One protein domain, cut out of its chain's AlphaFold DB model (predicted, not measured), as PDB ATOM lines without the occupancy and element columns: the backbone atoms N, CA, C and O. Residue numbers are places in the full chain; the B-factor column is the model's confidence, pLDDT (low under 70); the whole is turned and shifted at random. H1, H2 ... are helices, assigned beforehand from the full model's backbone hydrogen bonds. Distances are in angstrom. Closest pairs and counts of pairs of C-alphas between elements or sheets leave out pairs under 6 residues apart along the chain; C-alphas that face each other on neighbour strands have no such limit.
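AT A GLANCE: This is residues 2 to 75 and 220 to 265 of the 402 residues of an uncharacterized protein of Roseburia inulinivorans (UniProt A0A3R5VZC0). Picture a flat, open V of helices: one leg is a loose three-helix bundle of H1, H2 and H5, and the other is the long helix H3 with H4 packed on its residues 57 to 68. The legs meet near one end, where the early part of H3 packs on the early part of H5, and from there H3 spreads away from H5. The printed part has 120 residues with five named helices, H1 to H5 in chain order, and no named strand; its class is all helix. It is only just compact, close to loose, with a radius of gyration of the C-alphas of 16.2 A, and it spans 46 by 39 by 20 A.

HOW THE PARTS SIT: Start at Leu 2, where H1, residues 2 to 16, begins. H1 and H2, residues 23 to 41, form a helical hairpin: they touch at a shallow tilt of 24 degrees, opposite ways, and their closest C-alphas are those of Leu 10 and Glu 29, 7.3 A apart. H2 touches H1 with residues 26 to 33 alone. H5, residues 242 to 263, completes an up-and-down bundle with them, each helix running against the one before it. It touches H2 at a shallow tilt of 31 degrees, opposite ways, with the C-alphas of Ala 39 and Tyr 247 closest at 5.6 A. H1 and H5 are close but not clearly touching; their closest C-alphas, of Leu 10 and Gly 258, are 7.7 A apart. Residues 47 to 55 of H3, residues 45 to 74, touch residues 244 to 252 of H5 at a steep tilt of 42 degrees, the same way; look at the C-alphas of Val 51 and Phe 248, the closest, 6.2 A apart. H4, residues 220 to 235, touches H3 residues 57 to 68, opposite ways at a shallow tilt of 33 degrees, only just short of steep; the closest C-alphas are Ser 61 and Met 229, 4.9 A apart. H4 is apart from H1, H2 and H5. Every O i to N i+4 pair is within hydrogen-bond range in H1, H3 and H4, against 14 of 15 in H2 and 16 of 18 in H5.

IN THESE COORDINATES: Find C-alpha 2 at (-6.529, 1.861, 14.491); from there H1 runs 20.4 A. H2 covers 28.4 A. Find C-alpha 45 at (-3.460, -2.107, 26.986), where H3 begins its 43.3 A. H4 covers 22.3 A, and H5 covers 32.2 A to C-alpha 263 at (-0.352, 14.779, -2.228).

THE WHOLE: The C-alphas farthest apart, of Asp 19 and Thr 220, are 48.1 A apart. Residues 76 to 219 are not printed, and C-alphas 75 and 220 are 14.6 A apart across this cut. Of the links printed whole, H2 to H3 is tight, and H1 to H2 and H4 to H5 are short. Mean pLDDT of the printed part is 74.0; look for values under 70 at residues 2 to 30 and 256 to 265.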
ATOM      1  N   LEU A   2      -7.395   0.849  15.123       47.41
ATOM      2  CA  LEU A   2      -6.529   1.861  14.491       47.41
ATOM      3  C   LEU A   2      -5.109   1.337  14.188       47.41
ATOM      4  O   LEU A   2      -4.646   1.422  13.061       47.41
ATOM      5  N   MET A   3      -4.491   0.644  15.150       50.12
ATOM      6  CA  MET A   3      -3.188  -0.029  15.012       50.12
ATOM      7  C   MET A   3      -3.052  -0.972  13.815       50.12
ATOM      8  O   MET A   3      -2.028  -0.992  13.139       50.12
ATOM      9  N   GLY A   4      -4.087  -1.780  13.567       48.12
ATOM     10  CA  GLY A   4      -4.091  -2.708  12.442       48.12
ATOM     11  C   GLY A   4      -4.209  -1.977  11.112       48.12
ATOM     12  O   GLY A   4      -3.680  -2.465  10.128       48.12
ATOM     13  N   ALA A   5      -4.859  -0.810  11.093       53.38
ATOM     14  CA  ALA A   5      -4.969   0.027   9.910       53.38
ATOM     15  C   ALA A   5      -3.669   0.798   9.640       53.38
ATOM     16  O   ALA A   5      -3.216   0.774   8.510       53.38
ATOM     17  N   ILE A   6      -3.027   1.387  10.657       53.03
ATOM     18  CA  ILE A   6      -1.788   2.176  10.498       53.03
ATOM     19  C   ILE A   6      -0.606   1.279  10.113       53.03
ATOM     20  O   ILE A   6       0.067   1.540   9.120       53.03
ATOM     21  N   LEU A   7      -0.393   0.163  10.824       45.81
ATOM     22  CA  LEU A   7       0.661  -0.794  10.464       45.81
ATOM     23  C   LEU A   7       0.382  -1.477   9.121       45.81
ATOM     24  O   LEU A   7       1.319  -1.751   8.380       45.81
ATOM     25  N   ALA A   8      -0.885  -1.746   8.782       49.59
ATOM     26  CA  ALA A   8      -1.218  -2.257   7.455       49.59
ATOM     27  C   ALA A   8      -1.055  -1.196   6.366       49.59
ATOM     28  O   ALA A   8      -0.702  -1.577   5.260       49.59
ATOM     29  N   ASN A   9      -1.280   0.090   6.656       49.56
ATOM     30  CA  ASN A   9      -1.077   1.182   5.708       49.56
ATOM     31  C   ASN A   9       0.418   1.355   5.414       49.56
ATOM     32  O   ASN A   9       0.818   1.227   4.264       49.56
ATOM     33  N   LEU A  10       1.259   1.466   6.450       47.75
ATOM     34  CA  LEU A  10       2.725   1.482   6.315       47.75
ATOM     35  C   LEU A  10       3.253   0.224   5.596       47.75
ATOM     36  O   LEU A  10       4.091   0.309   4.699       47.75
ATOM     37  N   TYR A  11       2.707  -0.957   5.912       47.38
ATOM     38  CA  TYR A  11       3.078  -2.213   5.252       47.38
ATOM     39  C   TYR A  11       2.580  -2.316   3.796       47.38
ATOM     40  O   TYR A  11       3.267  -2.891   2.947       47.38
ATOM     41  N   PHE A  12       1.388  -1.792   3.492       46.91
ATOM     42  CA  PHE A  12       0.818  -1.761   2.143       46.91
ATOM     43  C   PHE A  12       1.605  -0.804   1.252       46.91
ATOM     44  O   PHE A  12       2.004  -1.200   0.162       46.91
ATOM     45  N   ILE A  13       1.925   0.387   1.754       48.31
ATOM     46  CA  ILE A  13       2.796   1.381   1.122       48.31
ATOM     47  C   ILE A  13       4.173   0.771   0.805       48.31
ATOM     48  O   ILE A  13       4.590   0.715  -0.354       48.31
ATOM     49  N   LYS A  14       4.817   0.141   1.794       47.09
ATOM     50  CA  LYS A  14       6.091  -0.585   1.643       47.09
ATOM     51  C   LYS A  14       6.091  -1.638   0.525       47.09
ATOM     52  O   LYS A  14       7.133  -1.845  -0.103       47.09
ATOM     53  N   ASN A  15       4.955  -2.303   0.282       47.22
ATOM     54  CA  ASN A  15       4.785  -3.309  -0.778       47.22
ATOM     55  C   ASN A  15       4.244  -2.742  -2.108       47.22
ATOM     56  O   ASN A  15       4.440  -3.382  -3.139       47.22
ATOM     57  N   SER A  16       3.570  -1.587  -2.096       46.12
ATOM     58  CA  SER A  16       3.004  -0.908  -3.274       46.12
ATOM     59  C   SER A  16       4.034  -0.029  -3.995       46.12
ATOM     60  O   SER A  16       3.917   0.201  -5.198       46.12
ATOM     61  N   ILE A  17       5.085   0.424  -3.302       45.88
ATOM     62  CA  ILE A  17       6.182   1.207  -3.888       45.88
ATOM     63  C   ILE A  17       7.171   0.274  -4.615       45.88
ATOM     64  O   ILE A  17       8.243  -0.083  -4.097       45.88
ATOM     65  N   SER A  18       6.824  -0.100  -5.849       44.22
ATOM     66  CA  SER A  18       7.795  -0.509  -6.867       44.22
ATOM     67  C   SER A  18       8.205   0.699  -7.722       44.22
ATOM     68  O   SER A  18       7.373   1.292  -8.398       44.22
ATOM     69  N   ASP A  19       9.506   1.002  -7.695       49.44
ATOM     70  CA  ASP A  19      10.292   1.745  -8.697       49.44
ATOM     71  C   ASP A  19      10.267   3.292  -8.798       49.44
ATOM     72  O   ASP A  19      10.778   3.808  -9.792       49.44
ATOM     73  N   ALA A  20       9.845   4.071  -7.784       47.38
ATOM     74  CA  ALA A  20       9.956   5.547  -7.886       47.38
ATOM     75  C   ALA A  20      10.171   6.386  -6.596       47.38
ATOM     76  O   ALA A  20       9.840   7.566  -6.608       47.38
ATOM     77  N   LYS A  21      10.761   5.867  -5.501       47.25
ATOM     78  CA  LYS A  21      11.081   6.693  -4.303       47.25
ATOM     79  C   LYS A  21      12.516   6.590  -3.794       47.25
ATOM     80  O   LYS A  21      13.189   5.570  -3.969       47.25
ATOM     81  N   SER A  22      12.993   7.681  -3.186       55.25
ATOM     82  CA  SER A  22      14.373   7.844  -2.723       55.25
ATOM     83  C   SER A  22      14.698   6.878  -1.572       55.25
ATOM     84  O   SER A  22      13.873   6.599  -0.706       55.25
ATOM     85  N   VAL A  23      15.932   6.358  -1.526       52.91
ATOM     86  CA  VAL A  23      16.408   5.438  -0.465       52.91
ATOM     87  C   VAL A  23      16.241   6.035   0.945       52.91
ATOM     88  O   VAL A  23      16.179   5.291   1.919       52.91
ATOM     89  N   SER A  24      16.148   7.364   1.058       53.16
ATOM     90  CA  SER A  24      15.976   8.082   2.321       53.16
ATOM     91  C   SER A  24      14.596   7.855   2.953       53.16
ATOM     92  O   SER A  24      14.529   7.568   4.143       53.16
ATOM     93  N   GLU A  25      13.512   7.915   2.176       56.69
ATOM     94  CA  GLU A  25      12.130   7.768   2.680       56.69
ATOM     95  C   GLU A  25      11.844   6.343   3.170       56.69
ATOM     96  O   GLU A  25      11.423   6.147   4.310       56.69
ATOM     97  N   LYS A  26      12.256   5.324   2.400       56.69
ATOM     98  CA  LYS A  26      12.163   3.907   2.810       56.69
ATOM     99  C   LYS A  26      12.887   3.597   4.126       56.69
ATOM    100  O   LYS A  26      12.503   2.681   4.853       56.69
ATOM    101  N   VAL A  27      13.975   4.308   4.428       59.88
ATOM    102  CA  VAL A  27      14.732   4.130   5.680       59.88
ATOM    103  C   VAL A  27      14.020   4.797   6.863       59.88
ATOM    104  O   VAL A  27      14.103   4.279   7.979       59.88
ATOM    105  N   VAL A  28      13.312   5.907   6.630       62.59
ATOM    106  CA  VAL A  28      12.524   6.624   7.646       62.59
ATOM    107  C   VAL A  28      11.307   5.794   8.073       62.59
ATOM    108  O   VAL A  28      11.126   5.571   9.269       62.59
ATOM    109  N   GLU A  29      10.561   5.213   7.134       63.09
ATOM    110  CA  GLU A  29       9.379   4.379   7.426       63.09
ATOM    111  C   GLU A  29       9.706   3.114   8.234       63.09
ATOM    112  O   GLU A  29       9.108   2.850   9.275       63.09
ATOM    113  N   VAL A  30      10.714   2.337   7.811       66.75
ATOM    114  CA  VAL A  30      11.130   1.107   8.522       66.75
ATOM    115  C   VAL A  30      11.644   1.419   9.933       66.75
ATOM    116  O   VAL A  30      11.586   0.575  10.833       66.75
ATOM    117  N   ARG A  31      12.183   2.625  10.142       70.19
ATOM    118  CA  ARG A  31      12.592   3.102  11.464       70.19
ATOM    119  C   ARG A  31      11.373   3.444  12.325       70.19
ATOM    120  O   ARG A  31      11.354   3.016  13.479       70.19
ATOM    121  N   LEU A  32      10.385   4.145  11.770       72.81
ATOM    122  CA  LEU A  32       9.124   4.488  12.434       72.81
ATOM    123  C   LEU A  32       8.347   3.240  12.868       72.81
ATOM    124  O   LEU A  32       7.983   3.146  14.038       72.81
ATOM    125  N   GLU A  33       8.206   2.232  11.994       70.19
ATOM    126  CA  GLU A  33       7.561   0.944  12.323       70.19
ATOM    127  C   GLU A  33       8.171   0.316  13.592       70.19
ATOM    128  O   GLU A  33       7.466  -0.046  14.535       70.19
ATOM    129  N   LYS A  34       9.508   0.238  13.650       72.25
ATOM    130  CA  LYS A  34      10.232  -0.344  14.793       72.25
ATOM    131  C   LYS A  34      10.117   0.491  16.063       72.25
ATOM    132  O   LYS A  34      10.091  -0.064  17.164       72.25
ATOM    133  N   GLN A  35      10.111   1.817  15.930       75.31
ATOM    134  CA  GLN A  35       9.946   2.727  17.062       75.31
ATOM    135  C   GLN A  35       8.535   2.626  17.646       75.31
ATOM    136  O   GLN A  35       8.401   2.604  18.869       75.31
ATOM    137  N   LEU A  36       7.514   2.485  16.797       76.19
ATOM    138  CA  LEU A  36       6.128   2.287  17.212       76.19
ATOM    139  C   LEU A  36       5.966   0.965  17.976       76.19
ATOM    140  O   LEU A  36       5.445   0.963  19.088       76.19
ATOM    141  N   GLU A  37       6.494  -0.136  17.434       75.88
ATOM    142  CA  GLU A  37       6.451  -1.459  18.074       75.88
ATOM    143  C   GLU A  37       7.148  -1.446  19.448       75.88
ATOM    144  O   GLU A  37       6.595  -1.912  20.444       75.88
ATOM    145  N   SER A  38       8.307  -0.786  19.539       75.06
ATOM    146  CA  SER A  38       9.043  -0.634  20.802       75.06
ATOM    147  C   SER A  38       8.313   0.244  21.828       75.06
ATOM    148  O   SER A  38       8.363  -0.036  23.025       75.06
ATOM    149  N   ALA A  39       7.647   1.319  21.394       75.88
ATOM    150  CA  ALA A  39       6.895   2.208  22.282       75.88
ATOM    151  C   ALA A  39       5.640   1.524  22.855       75.88
ATOM    152  O   ALA A  39       5.264   1.768  24.001       75.88
ATOM    153  N   ILE A  40       5.026   0.624  22.085       75.75
ATOM    154  CA  ILE A  40       3.852  -0.161  22.486       75.75
ATOM    155  C   ILE A  40       4.197  -1.165  23.586       75.75
ATOM    156  O   ILE A  40       3.410  -1.335  24.519       75.75
ATOM    157  N   ASP A  41       5.362  -1.807  23.521       80.38
ATOM    158  CA  ASP A  41       5.804  -2.763  24.547       80.38
ATOM    159  C   ASP A  41       5.996  -2.114  25.928       80.38
ATOM    160  O   ASP A  41       5.961  -2.792  26.958       80.38
ATOM    161  N   LEU A  42       6.159  -0.788  25.965       80.44
ATOM    162  CA  LEU A  42       6.311   0.007  27.184       80.44
ATOM    163  C   LEU A  42       4.980   0.477  27.792       80.44
ATOM    164  O   LEU A  42       4.997   1.152  28.826       80.44
ATOM    165  N   LEU A  43       3.846   0.153  27.162       82.00
ATOM    166  CA  LEU A  43       2.509   0.589  27.564       82.00
ATOM    167  C   LEU A  43       1.611  -0.605  27.906       82.00
ATOM    168  O   LEU A  43       1.644  -1.651  27.254       82.00
ATOM    169  N   SER A  44       0.746  -0.436  28.904       85.00
ATOM    170  CA  SER A  44      -0.370  -1.356  29.145       85.00
ATOM    171  C   SER A  44      -1.479  -1.177  28.102       85.00
ATOM    172  O   SER A  44      -1.591  -0.130  27.466       85.00
ATOM    173  N   ASP A  45      -2.351  -2.174  27.952       83.00
ATOM    174  CA  ASP A  45      -3.460  -2.107  26.986       83.00
ATOM    175  C   ASP A  45      -4.416  -0.934  27.257       83.00
ATOM    176  O   ASP A  45      -4.915  -0.308  26.323       83.00
ATOM    177  N   THR A  46      -4.619  -0.577  28.529       79.25
ATOM    178  CA  THR A  46      -5.414   0.596  28.919       79.25
ATOM    179  C   THR A  46      -4.743   1.902  28.500       79.25
ATOM    180  O   THR A  46      -5.416   2.815  28.032       79.25
ATOM    181  N   GLU A  47      -3.423   2.012  28.662       82.50
ATOM    182  CA  GLU A  47      -2.679   3.214  28.271       82.50
ATOM    183  C   GLU A  47      -2.627   3.375  26.750       82.50
ATOM    184  O   GLU A  47      -2.726   4.502  26.270       82.50
ATOM    185  N   LYS A  48      -2.535   2.267  26.001       80.50
ATOM    186  CA  LYS A  48      -2.643   2.258  24.533       80.50
ATOM    187  C   LYS A  48      -4.009   2.755  24.079       80.50
ATOM    188  O   LYS A  48      -4.077   3.675  23.277       80.50
ATOM    189  N   ASP A  49      -5.089   2.209  24.639       80.81
ATOM    190  CA  ASP A  49      -6.459   2.622  24.304       80.81
ATOM    191  C   ASP A  49      -6.714   4.107  24.621       80.81
ATOM    192  O   ASP A  49      -7.397   4.802  23.869       80.81
ATOM    193  N   GLN A  50      -6.123   4.628  25.702       83.25
ATOM    194  CA  GLN A  50      -6.162   6.059  26.013       83.25
ATOM    195  C   GLN A  50      -5.435   6.909  24.964       83.25
ATOM    196  O   GLN A  50      -5.975   7.936  24.544       83.25
ATOM    197  N   VAL A  51      -4.235   6.496  24.543       85.75
ATOM    198  CA  VAL A  51      -3.464   7.218  23.522       85.75
ATOM    199  C   VAL A  51      -4.171   7.162  22.172       85.75
ATOM    200  O   VAL A  51      -4.387   8.217  21.586       85.75
ATOM    201  N   ASP A  52      -4.616   5.985  21.730       84.44
ATOM    202  CA  ASP A  52      -5.321   5.796  20.457       84.44
ATOM    203  C   ASP A  52      -6.580   6.676  20.376       84.44
ATOM    204  O   ASP A  52      -6.810   7.354  19.376       84.44
ATOM    205  N   LYS A  53      -7.396   6.721  21.439       84.31
ATOM    206  CA  LYS A  53      -8.600   7.571  21.480       84.31
ATOM    207  C   LYS A  53      -8.272   9.056  21.406       84.31
ATOM    208  O   LYS A  53      -8.972   9.802  20.723       84.31
ATOM    209  N   SER A  54      -7.235   9.485  22.121       86.88
ATOM    210  CA  SER A  54      -6.802  10.880  22.081       86.88
ATOM    211  C   SER A  54      -6.209  11.251  20.724       86.88
ATOM    212  O   SER A  54      -6.438  12.354  20.231       86.88
ATOM    213  N   TYR A  55      -5.503  10.311  20.094       88.00
ATOM    214  CA  TYR A  55      -4.930  10.475  18.767       88.00
ATOM    215  C   TYR A  55      -6.003  10.634  17.691       88.00
ATOM    216  O   TYR A  55      -5.951  11.593  16.937       88.00
ATOM    217  N   VAL A  56      -7.038   9.787  17.681       86.19
ATOM    218  CA  VAL A  56      -8.167   9.929  16.741       86.19
ATOM    219  C   VAL A  56      -8.832  11.301  16.864       86.19
ATOM    220  O   VAL A  56      -9.182  11.921  15.864       86.19
ATOM    221  N   LEU A  57      -9.008  11.788  18.094       87.25
ATOM    222  CA  LEU A  57      -9.590  13.106  18.329       87.25
ATOM    223  C   LEU A  57      -8.655  14.244  17.885       87.25
ATOM    224  O   LEU A  57      -9.131  15.249  17.351       87.25
ATOM    225  N   TYR A  58      -7.347  14.093  18.115       91.31
ATOM    226  CA  TYR A  58      -6.320  15.013  17.629       91.31
ATOM    227  C   TYR A  58      -6.332  15.088  16.102       91.31
ATOM    228  O   TYR A  58      -6.484  16.182  15.574       91.31
ATOM    229  N   ASP A  59      -6.222  13.946  15.421       87.19
ATOM    230  CA  ASP A  59      -6.152  13.850  13.961       87.19
ATOM    231  C   ASP A  59      -7.392  14.470  13.313       87.19
ATOM    232  O   ASP A  59      -7.288  15.397  12.511       87.19
ATOM    233  N   TYR A  60      -8.580  14.070  13.775       86.62
ATOM    234  CA  TYR A  60      -9.832  14.670  13.325       86.62
ATOM    235  C   TYR A  60      -9.833  16.194  13.509       86.62
ATOM    236  O   TYR A  60     -10.206  16.930  12.598       86.62
ATOM    237  N   SER A  61      -9.405  16.693  14.673       90.19
ATOM    238  CA  SER A  61      -9.358  18.139  14.923       90.19
ATOM    239  C   SER A  61      -8.330  18.846  14.038       90.19
ATOM    240  O   SER A  61      -8.597  19.951  13.584       90.19
ATOM    241  N   ASN A  62      -7.176  18.225  13.789       90.75
ATOM    242  CA  ASN A  62      -6.099  18.776  12.972       90.75
ATOM    243  C   ASN A  62      -6.521  18.913  11.511       90.75
ATOM    244  O   ASN A  62      -6.374  19.983  10.933       90.75
ATOM    245  N   ARG A  63      -7.120  17.865  10.942       88.06
ATOM    246  CA  ARG A  63      -7.575  17.867   9.548       88.06
ATOM    247  C   ARG A  63      -8.634  18.934   9.284       88.06
ATOM    248  O   ARG A  63      -8.464  19.738   8.377       88.06
ATOM    249  N   ASN A  64      -9.671  19.000  10.124       86.50
ATOM    250  CA  ASN A  64     -10.703  20.035   9.983       86.50
ATOM    251  C   ASN A  64     -10.144  21.446  10.242       86.50
ATOM    252  O   ASN A  64     -10.542  22.394   9.580       86.50
ATOM    253  N   TYR A  65      -9.196  21.597  11.176       91.50
ATOM    254  CA  TYR A  65      -8.555  22.889  11.422       91.50
ATOM    255  C   TYR A  65      -7.782  23.385  10.195       91.50
ATOM    256  O   TYR A  65      -7.848  24.570   9.880       91.50
ATOM    257  N   LEU A  66      -7.049  22.497   9.516       88.88
ATOM    258  CA  LEU A  66      -6.310  22.832   8.296       88.88
ATOM    259  C   LEU A  66      -7.255  23.186   7.138       88.88
ATOM    260  O   LEU A  66      -6.991  24.152   6.429       88.88
ATOM    261  N   GLU A  67      -8.370  22.469   6.995       87.06
ATOM    262  CA  GLU A  67      -9.412  22.773   6.003       87.06
ATOM    263  C   GLU A  67     -10.045  24.157   6.247       87.06
ATOM    264  O   GLU A  67     -10.080  24.996   5.344       87.06
ATOM    265  N   ASP A  68     -10.460  24.453   7.484       87.06
ATOM    266  CA  ASP A  68     -11.006  25.767   7.854       87.06
ATOM    267  C   ASP A  68      -9.969  26.891   7.662       87.06
ATOM    268  O   ASP A  68     -10.300  27.999   7.222       87.06
ATOM    269  N   GLU A  69      -8.694  26.624   7.971       87.88
ATOM    270  CA  GLU A  69      -7.604  27.575   7.746       87.88
ATOM    271  C   GLU A  69      -7.421  27.875   6.252       87.88
ATOM    272  O   GLU A  69      -7.216  29.031   5.867       87.88
ATOM    273  N   GLU A  70      -7.518  26.856   5.400       85.50
ATOM    274  CA  GLU A  70      -7.455  27.013   3.952       85.50
ATOM    275  C   GLU A  70      -8.631  27.842   3.423       85.50
ATOM    276  O   GLU A  70      -8.415  28.771   2.641       85.50
ATOM    277  N   ILE A  71      -9.851  27.587   3.901       82.88
ATOM    278  CA  ILE A  71     -11.043  28.368   3.539       82.88
ATOM    279  C   ILE A  71     -10.866  29.839   3.935       82.88
ATOM    280  O   ILE A  71     -11.142  30.729   3.128       82.88
ATOM    281  N   LEU A  72     -10.366  30.123   5.142       82.88
ATOM    282  CA  LEU A  72     -10.063  31.496   5.564       82.88
ATOM    283  C   LEU A  72      -9.018  32.160   4.666       82.88
ATOM    284  O   LEU A  72      -9.141  33.343   4.362       82.88
ATOM    285  N   LYS A  73      -7.994  31.422   4.232       81.50
ATOM    286  CA  LYS A  73      -6.952  31.953   3.342       81.50
ATOM    287  C   LYS A  73      -7.484  32.222   1.934       81.50
ATOM    288  O   LYS A  73      -7.167  33.266   1.372       81.50
ATOM    289  N   LYS A  74      -8.287  31.309   1.380       81.62
ATOM    290  CA  LYS A  74      -8.716  31.328  -0.028       81.62
ATOM    291  C   LYS A  74     -10.065  32.007  -0.280       81.62
ATOM    292  O   LYS A  74     -10.355  32.328  -1.425       81.62
ATOM    293  N   SER A  75     -10.895  32.268   0.731       83.00
ATOM    294  CA  SER A  75     -12.153  33.007   0.536       83.00
ATOM    295  C   SER A  75     -11.949  34.510   0.728       83.00
ATOM    296  O   SER A  75     -11.615  34.995   1.813       83.00
ATOM    297  N   THR A 220     -17.941  33.624  12.461       90.25
ATOM    298  CA  THR A 220     -17.877  33.435  13.917       90.25
ATOM    299  C   THR A 220     -17.879  31.955  14.287       90.25
ATOM    300  O   THR A 220     -17.053  31.529  15.097       90.25
ATOM    301  N   ASP A 221     -18.755  31.172  13.664       91.81
ATOM    302  CA  ASP A 221     -18.868  29.734  13.879       91.81
ATOM    303  C   ASP A 221     -17.586  29.014  13.478       91.81
ATOM    304  O   ASP A 221     -17.062  28.230  14.269       91.81
ATOM    305  N   MET A 222     -17.019  29.351  12.317       90.44
ATOM    306  CA  MET A 222     -15.757  28.769  11.861       90.44
ATOM    307  C   MET A 222     -14.603  29.120  12.810       90.44
ATOM    308  O   MET A 222     -13.888  28.236  13.269       90.44
ATOM    309  N   LEU A 223     -14.464  30.383  13.233       91.19
ATOM    310  CA  LEU A 223     -13.428  30.769  14.206       91.19
ATOM    311  C   LEU A 223     -13.609  30.085  15.573       91.19
ATOM    312  O   LEU A 223     -12.627  29.726  16.231       91.19
ATOM    313  N   SER A 224     -14.853  29.892  16.015       93.12
ATOM    314  CA  SER A 224     -15.180  29.174  17.250       93.12
ATOM    315  C   SER A 224     -14.849  27.680  17.146       93.12
ATOM    316  O   SER A 224     -14.247  27.108  18.068       93.12
ATOM    317  N   ALA A 225     -15.179  27.061  16.010       92.50
ATOM    318  CA  ALA A 225     -14.842  25.679  15.690       92.50
ATOM    319  C   ALA A 225     -13.323  25.487  15.664       92.50
ATOM    320  O   ALA A 225     -12.807  24.661  16.419       92.50
ATOM    321  N   MET A 226     -12.594  26.336  14.938       93.62
ATOM    322  CA  MET A 226     -11.130  26.333  14.898       93.62
ATOM    323  C   MET A 226     -10.508  26.505  16.286       93.62
ATOM    324  O   MET A 226      -9.573  25.789  16.642       93.62
ATOM    325  N   ASN A 227     -11.019  27.417  17.119       94.88
ATOM    326  CA  ASN A 227     -10.511  27.591  18.483       94.88
ATOM    327  C   ASN A 227     -10.775  26.356  19.364       94.88
ATOM    328  O   ASN A 227      -9.939  25.982  20.197       94.88
ATOM    329  N   THR A 228     -11.919  25.698  19.171       94.88
ATOM    330  CA  THR A 228     -12.252  24.437  19.844       94.88
ATOM    331  C   THR A 228     -11.310  23.321  19.398       94.88
ATOM    332  O   THR A 228     -10.724  22.654  20.249       94.88
ATOM    333  N   MET A 229     -11.088  23.163  18.091       95.19
ATOM    334  CA  MET A 229     -10.145  22.195  17.520       95.19
ATOM    335  C   MET A 229      -8.724  22.444  18.024       95.19
ATOM    336  O   MET A 229      -8.073  21.525  18.514       95.19
ATOM    337  N   TYR A 230      -8.268  23.698  18.015       92.50
ATOM    338  CA  TYR A 230      -6.963  24.086  18.545       92.50
ATOM    339  C   TYR A 230      -6.811  23.739  20.032       92.50
ATOM    340  O   TYR A 230      -5.788  23.200  20.457       92.50
ATOM    341  N   THR A 231      -7.842  24.000  20.836       93.88
ATOM    342  CA  THR A 231      -7.842  23.657  22.265       93.88
ATOM    343  C   THR A 231      -7.823  22.145  22.481       93.88
ATOM    344  O   THR A 231      -7.082  21.657  23.340       93.88
ATOM    345  N   THR A 232      -8.590  21.397  21.689       90.81
ATOM    346  CA  THR A 232      -8.587  19.933  21.692       90.81
ATOM    347  C   THR A 232      -7.191  19.412  21.374       90.81
ATOM    348  O   THR A 232      -6.600  18.753  22.224       90.81
ATOM    349  N   MET A 233      -6.604  19.818  20.246       93.00
ATOM    350  CA  MET A 233      -5.250  19.422  19.845       93.00
ATOM    351  C   MET A 233      -4.200  19.736  20.912       93.00
ATOM    352  O   MET A 233      -3.359  18.901  21.244       93.00
ATOM    353  N   LYS A 234      -4.261  20.936  21.499       91.62
ATOM    354  CA  LYS A 234      -3.338  21.360  22.557       91.62
ATOM    355  C   LYS A 234      -3.482  20.535  23.834       91.62
ATOM    356  O   LYS A 234      -2.518  20.399  24.588       91.62
ATOM    357  N   SER A 235      -4.682  20.030  24.112       91.50
ATOM    358  CA  SER A 235      -4.976  19.265  25.321       91.50
ATOM    359  C   SER A 235      -4.895  17.748  25.132       91.50
ATOM    360  O   SER A 235      -4.873  17.052  26.145       91.50
ATOM    361  N   SER A 236      -4.744  17.243  23.900       89.00
ATOM    362  CA  SER A 236      -4.705  15.809  23.565       89.00
ATOM    363  C   SER A 236      -3.692  14.997  24.379       89.00
ATOM    364  O   SER A 236      -3.950  13.846  24.719       89.00
ATOM    365  N   THR A 237      -2.557  15.577  24.768       89.19
ATOM    366  CA  THR A 237      -1.533  14.874  25.562       89.19
ATOM    367  C   THR A 237      -1.562  15.241  27.049       89.19
ATOM    368  O   THR A 237      -0.638  14.921  27.801       89.19
ATOM    369  N   THR A 238      -2.595  15.953  27.507       91.00
ATOM    370  CA  THR A 238      -2.695  16.394  28.904       91.00
ATOM    371  C   THR A 238      -2.921  15.200  29.819       91.00
ATOM    372  O   THR A 238      -3.899  14.473  29.684       91.00
ATOM    373  N   GLY A 239      -2.034  15.026  30.800       88.44
ATOM    374  CA  GLY A 239      -2.111  13.923  31.760       88.44
ATOM    375  C   GLY A 239      -1.492  12.612  31.271       88.44
ATOM    376  O   GLY A 239      -1.520  11.639  32.018       88.44
ATOM    377  N   PHE A 240      -0.913  12.587  30.066       90.75
ATOM    378  CA  PHE A 240      -0.171  11.431  29.565       90.75
ATOM    379  C   PHE A 240       1.183  11.281  30.260       90.75
ATOM    380  O   PHE A 240       1.831  12.260  30.641       90.75
ATOM    381  N   THR A 241       1.619  10.033  30.407       89.62
ATOM    382  CA  THR A 241       2.986   9.691  30.807       89.62
ATOM    383  C   THR A 241       3.968   9.912  29.653       89.62
ATOM    384  O   THR A 241       3.580  10.073  28.497       89.62
ATOM    385  N   GLU A 242       5.269   9.892  29.943       90.19
ATOM    386  CA  GLU A 242       6.317  10.076  28.927       90.19
ATOM    387  C   GLU A 242       6.260   9.008  27.816       90.19
ATOM    388  O   GLU A 242       6.382   9.334  26.633       90.19
ATOM    389  N   ASN A 243       5.969   7.750  28.172       83.69
ATOM    390  CA  ASN A 243       5.794   6.661  27.204       83.69
ATOM    391  C   ASN A 243       4.550   6.877  26.326       83.69
ATOM    392  O   ASN A 243       4.601   6.649  25.120       83.69
ATOM    393  N   GLN A 244       3.447   7.367  26.907       81.75
ATOM    394  CA  GLN A 244       2.217   7.679  26.169       81.75
ATOM    395  C   GLN A 244       2.412   8.852  25.199       81.75
ATOM    396  O   GLN A 244       1.943   8.788  24.067       81.75
ATOM    397  N   ILE A 245       3.140   9.896  25.611       89.06
ATOM    398  CA  ILE A 245       3.501  11.029  24.743       89.06
ATOM    399  C   ILE A 245       4.405  10.563  23.600       89.06
ATOM    400  O   ILE A 245       4.215  10.974  22.459       89.06
ATOM    401  N   THR A 246       5.373   9.691  23.890       86.69
ATOM    402  CA  THR A 246       6.270   9.129  22.872       86.69
ATOM    403  C   THR A 246       5.482   8.352  21.822       86.69
ATOM    404  O   THR A 246       5.642   8.608  20.633       86.69
ATOM    405  N   TYR A 247       4.586   7.458  22.250       83.94
ATOM    406  CA  TYR A 247       3.723   6.709  21.339       83.94
ATOM    407  C   TYR A 247       2.790   7.636  20.537       83.94
ATOM    408  O   TYR A 247       2.712   7.508  19.321       83.94
ATOM    409  N   PHE A 248       2.175   8.639  21.173       87.38
ATOM    410  CA  PHE A 248       1.337   9.636  20.494       87.38
ATOM    411  C   PHE A 248       2.092  10.427  19.411       87.38
ATOM    412  O   PHE A 248       1.572  10.632  18.319       87.38
ATOM    413  N   ASN A 249       3.323  10.863  19.689       88.00
ATOM    414  CA  ASN A 249       4.132  11.601  18.716       88.00
ATOM    415  C   ASN A 249       4.557  10.723  17.533       88.00
ATOM    416  O   ASN A 249       4.603  11.217  16.414       88.00
ATOM    417  N   LEU A 250       4.830   9.436  17.769       85.06
ATOM    418  CA  LEU A 250       5.125   8.485  16.693       85.06
ATOM    419  C   LEU A 250       3.910   8.258  15.784       85.06
ATOM    420  O   LEU A 250       4.092   8.127  14.580       85.06
ATOM    421  N   LEU A 251       2.688   8.251  16.338       83.19
ATOM    422  CA  LEU A 251       1.463   8.200  15.532       83.19
ATOM    423  C   LEU A 251       1.346   9.440  14.629       83.19
ATOM    424  O   LEU A 251       1.147   9.294  13.426       83.19
ATOM    425  N   LYS A 252       1.582  10.641  15.178       85.25
ATOM    426  CA  LYS A 252       1.596  11.888  14.392       85.25
ATOM    427  C   LYS A 252       2.614  11.850  13.250       85.25
ATOM    428  O   LYS A 252       2.272  12.148  12.116       85.25
ATOM    429  N   GLU A 253       3.853  11.471  13.559       79.56
ATOM    430  CA  GLU A 253       4.935  11.388  12.572       79.56
ATOM    431  C   GLU A 253       4.622  10.342  11.489       79.56
ATOM    432  O   GLU A 253       4.965  10.537  10.326       79.56
ATOM    433  N   SER A 254       3.928   9.251  11.839       72.94
ATOM    434  CA  SER A 254       3.521   8.244  10.855       72.94
ATOM    435  C   SER A 254       2.446   8.728   9.880       72.94
ATOM    436  O   SER A 254       2.532   8.394   8.699       72.94
ATOM    437  N   ASP A 255       1.482   9.536  10.331       70.94
ATOM    438  CA  ASP A 255       0.443  10.077   9.443       70.94
ATOM    439  C   ASP A 255       0.985  11.216   8.565       70.94
ATOM    440  O   ASP A 255       0.657  11.270   7.383       70.94
ATOM    441  N   GLU A 256       1.902  12.049   9.074       68.81
ATOM    442  CA  GLU A 256       2.589  13.079   8.270       68.81
ATOM    443  C   GLU A 256       3.398  12.468   7.109       68.81
ATOM    444  O   GLU A 256       3.419  13.010   6.002       68.81
ATOM    445  N   VAL A 257       4.040  11.314   7.334       61.94
ATOM    446  CA  VAL A 257       4.751  10.571   6.278       61.94
ATOM    447  C   VAL A 257       3.771   9.949   5.275       61.94
ATOM    448  O   VAL A 257       4.065   9.934   4.084       61.94
ATOM    449  N   GLY A 258       2.603   9.481   5.728       55.22
ATOM    450  CA  GLY A 258       1.567   8.912   4.862       55.22
ATOM    451  C   GLY A 258       0.835   9.943   3.991       55.22
ATOM    452  O   GLY A 258       0.542   9.660   2.831       55.22
ATOM    453  N   GLU A 259       0.562  11.146   4.506       51.78
ATOM    454  CA  GLU A 259      -0.098  12.224   3.747       51.78
ATOM    455  C   GLU A 259       0.811  12.837   2.670       51.78
ATOM    456  O   GLU A 259       0.333  13.183   1.586       51.78
ATOM    457  N   ALA A 260       2.126  12.900   2.914       50.72
ATOM    458  CA  ALA A 260       3.099  13.356   1.920       50.72
ATOM    459  C   ALA A 260       3.105  12.488   0.645       50.72
ATOM    460  O   ALA A 260       3.399  12.987  -0.435       50.72
ATOM    461  N   GLU A 261       2.740  11.203   0.734       43.62
ATOM    462  CA  GLU A 261       2.678  10.317  -0.435       43.62
ATOM    463  C   GLU A 261       1.389  10.447  -1.256       43.62
ATOM    464  O   GLU A 261       1.379  10.073  -2.427       43.62
ATOM    465  N   ILE A 262       0.306  10.955  -0.660       41.06
ATOM    466  CA  ILE A 262      -0.997  11.100  -1.332       41.06
ATOM    467  C   ILE A 262      -1.062  12.433  -2.087       41.06
ATOM    468  O   ILE A 262      -1.657  12.503  -3.162       41.06
ATOM    469  N   ASN A 263      -0.408  13.474  -1.568       38.38
ATOM    470  CA  ASN A 263      -0.352  14.779  -2.228       38.38
ATOM    471  C   ASN A 263       0.672  14.844  -3.376       38.38
ATOM    472  O   ASN A 263       0.508  15.664  -4.267       38.38
ATOM    473  N   ASP A 264       1.669  13.957  -3.449       35.34
ATOM    474  CA  ASP A 264       2.620  13.939  -4.580       35.34
ATOM    475  C   ASP A 264       2.005  13.412  -5.907       35.34
ATOM    476  O   ASP A 264       2.623  13.539  -6.966       35.34
ATOM    477  N   GLU A 265       0.777  12.870  -5.896       38.62
ATOM    478  CA  GLU A 265      -0.003  12.582  -7.119       38.62
ATOM    479  C   GLU A 265      -0.876  13.769  -7.587       38.62
ATOM    480  O   GLU A 265      -1.427  13.732  -8.691       38.62
TER     481      GLU A 265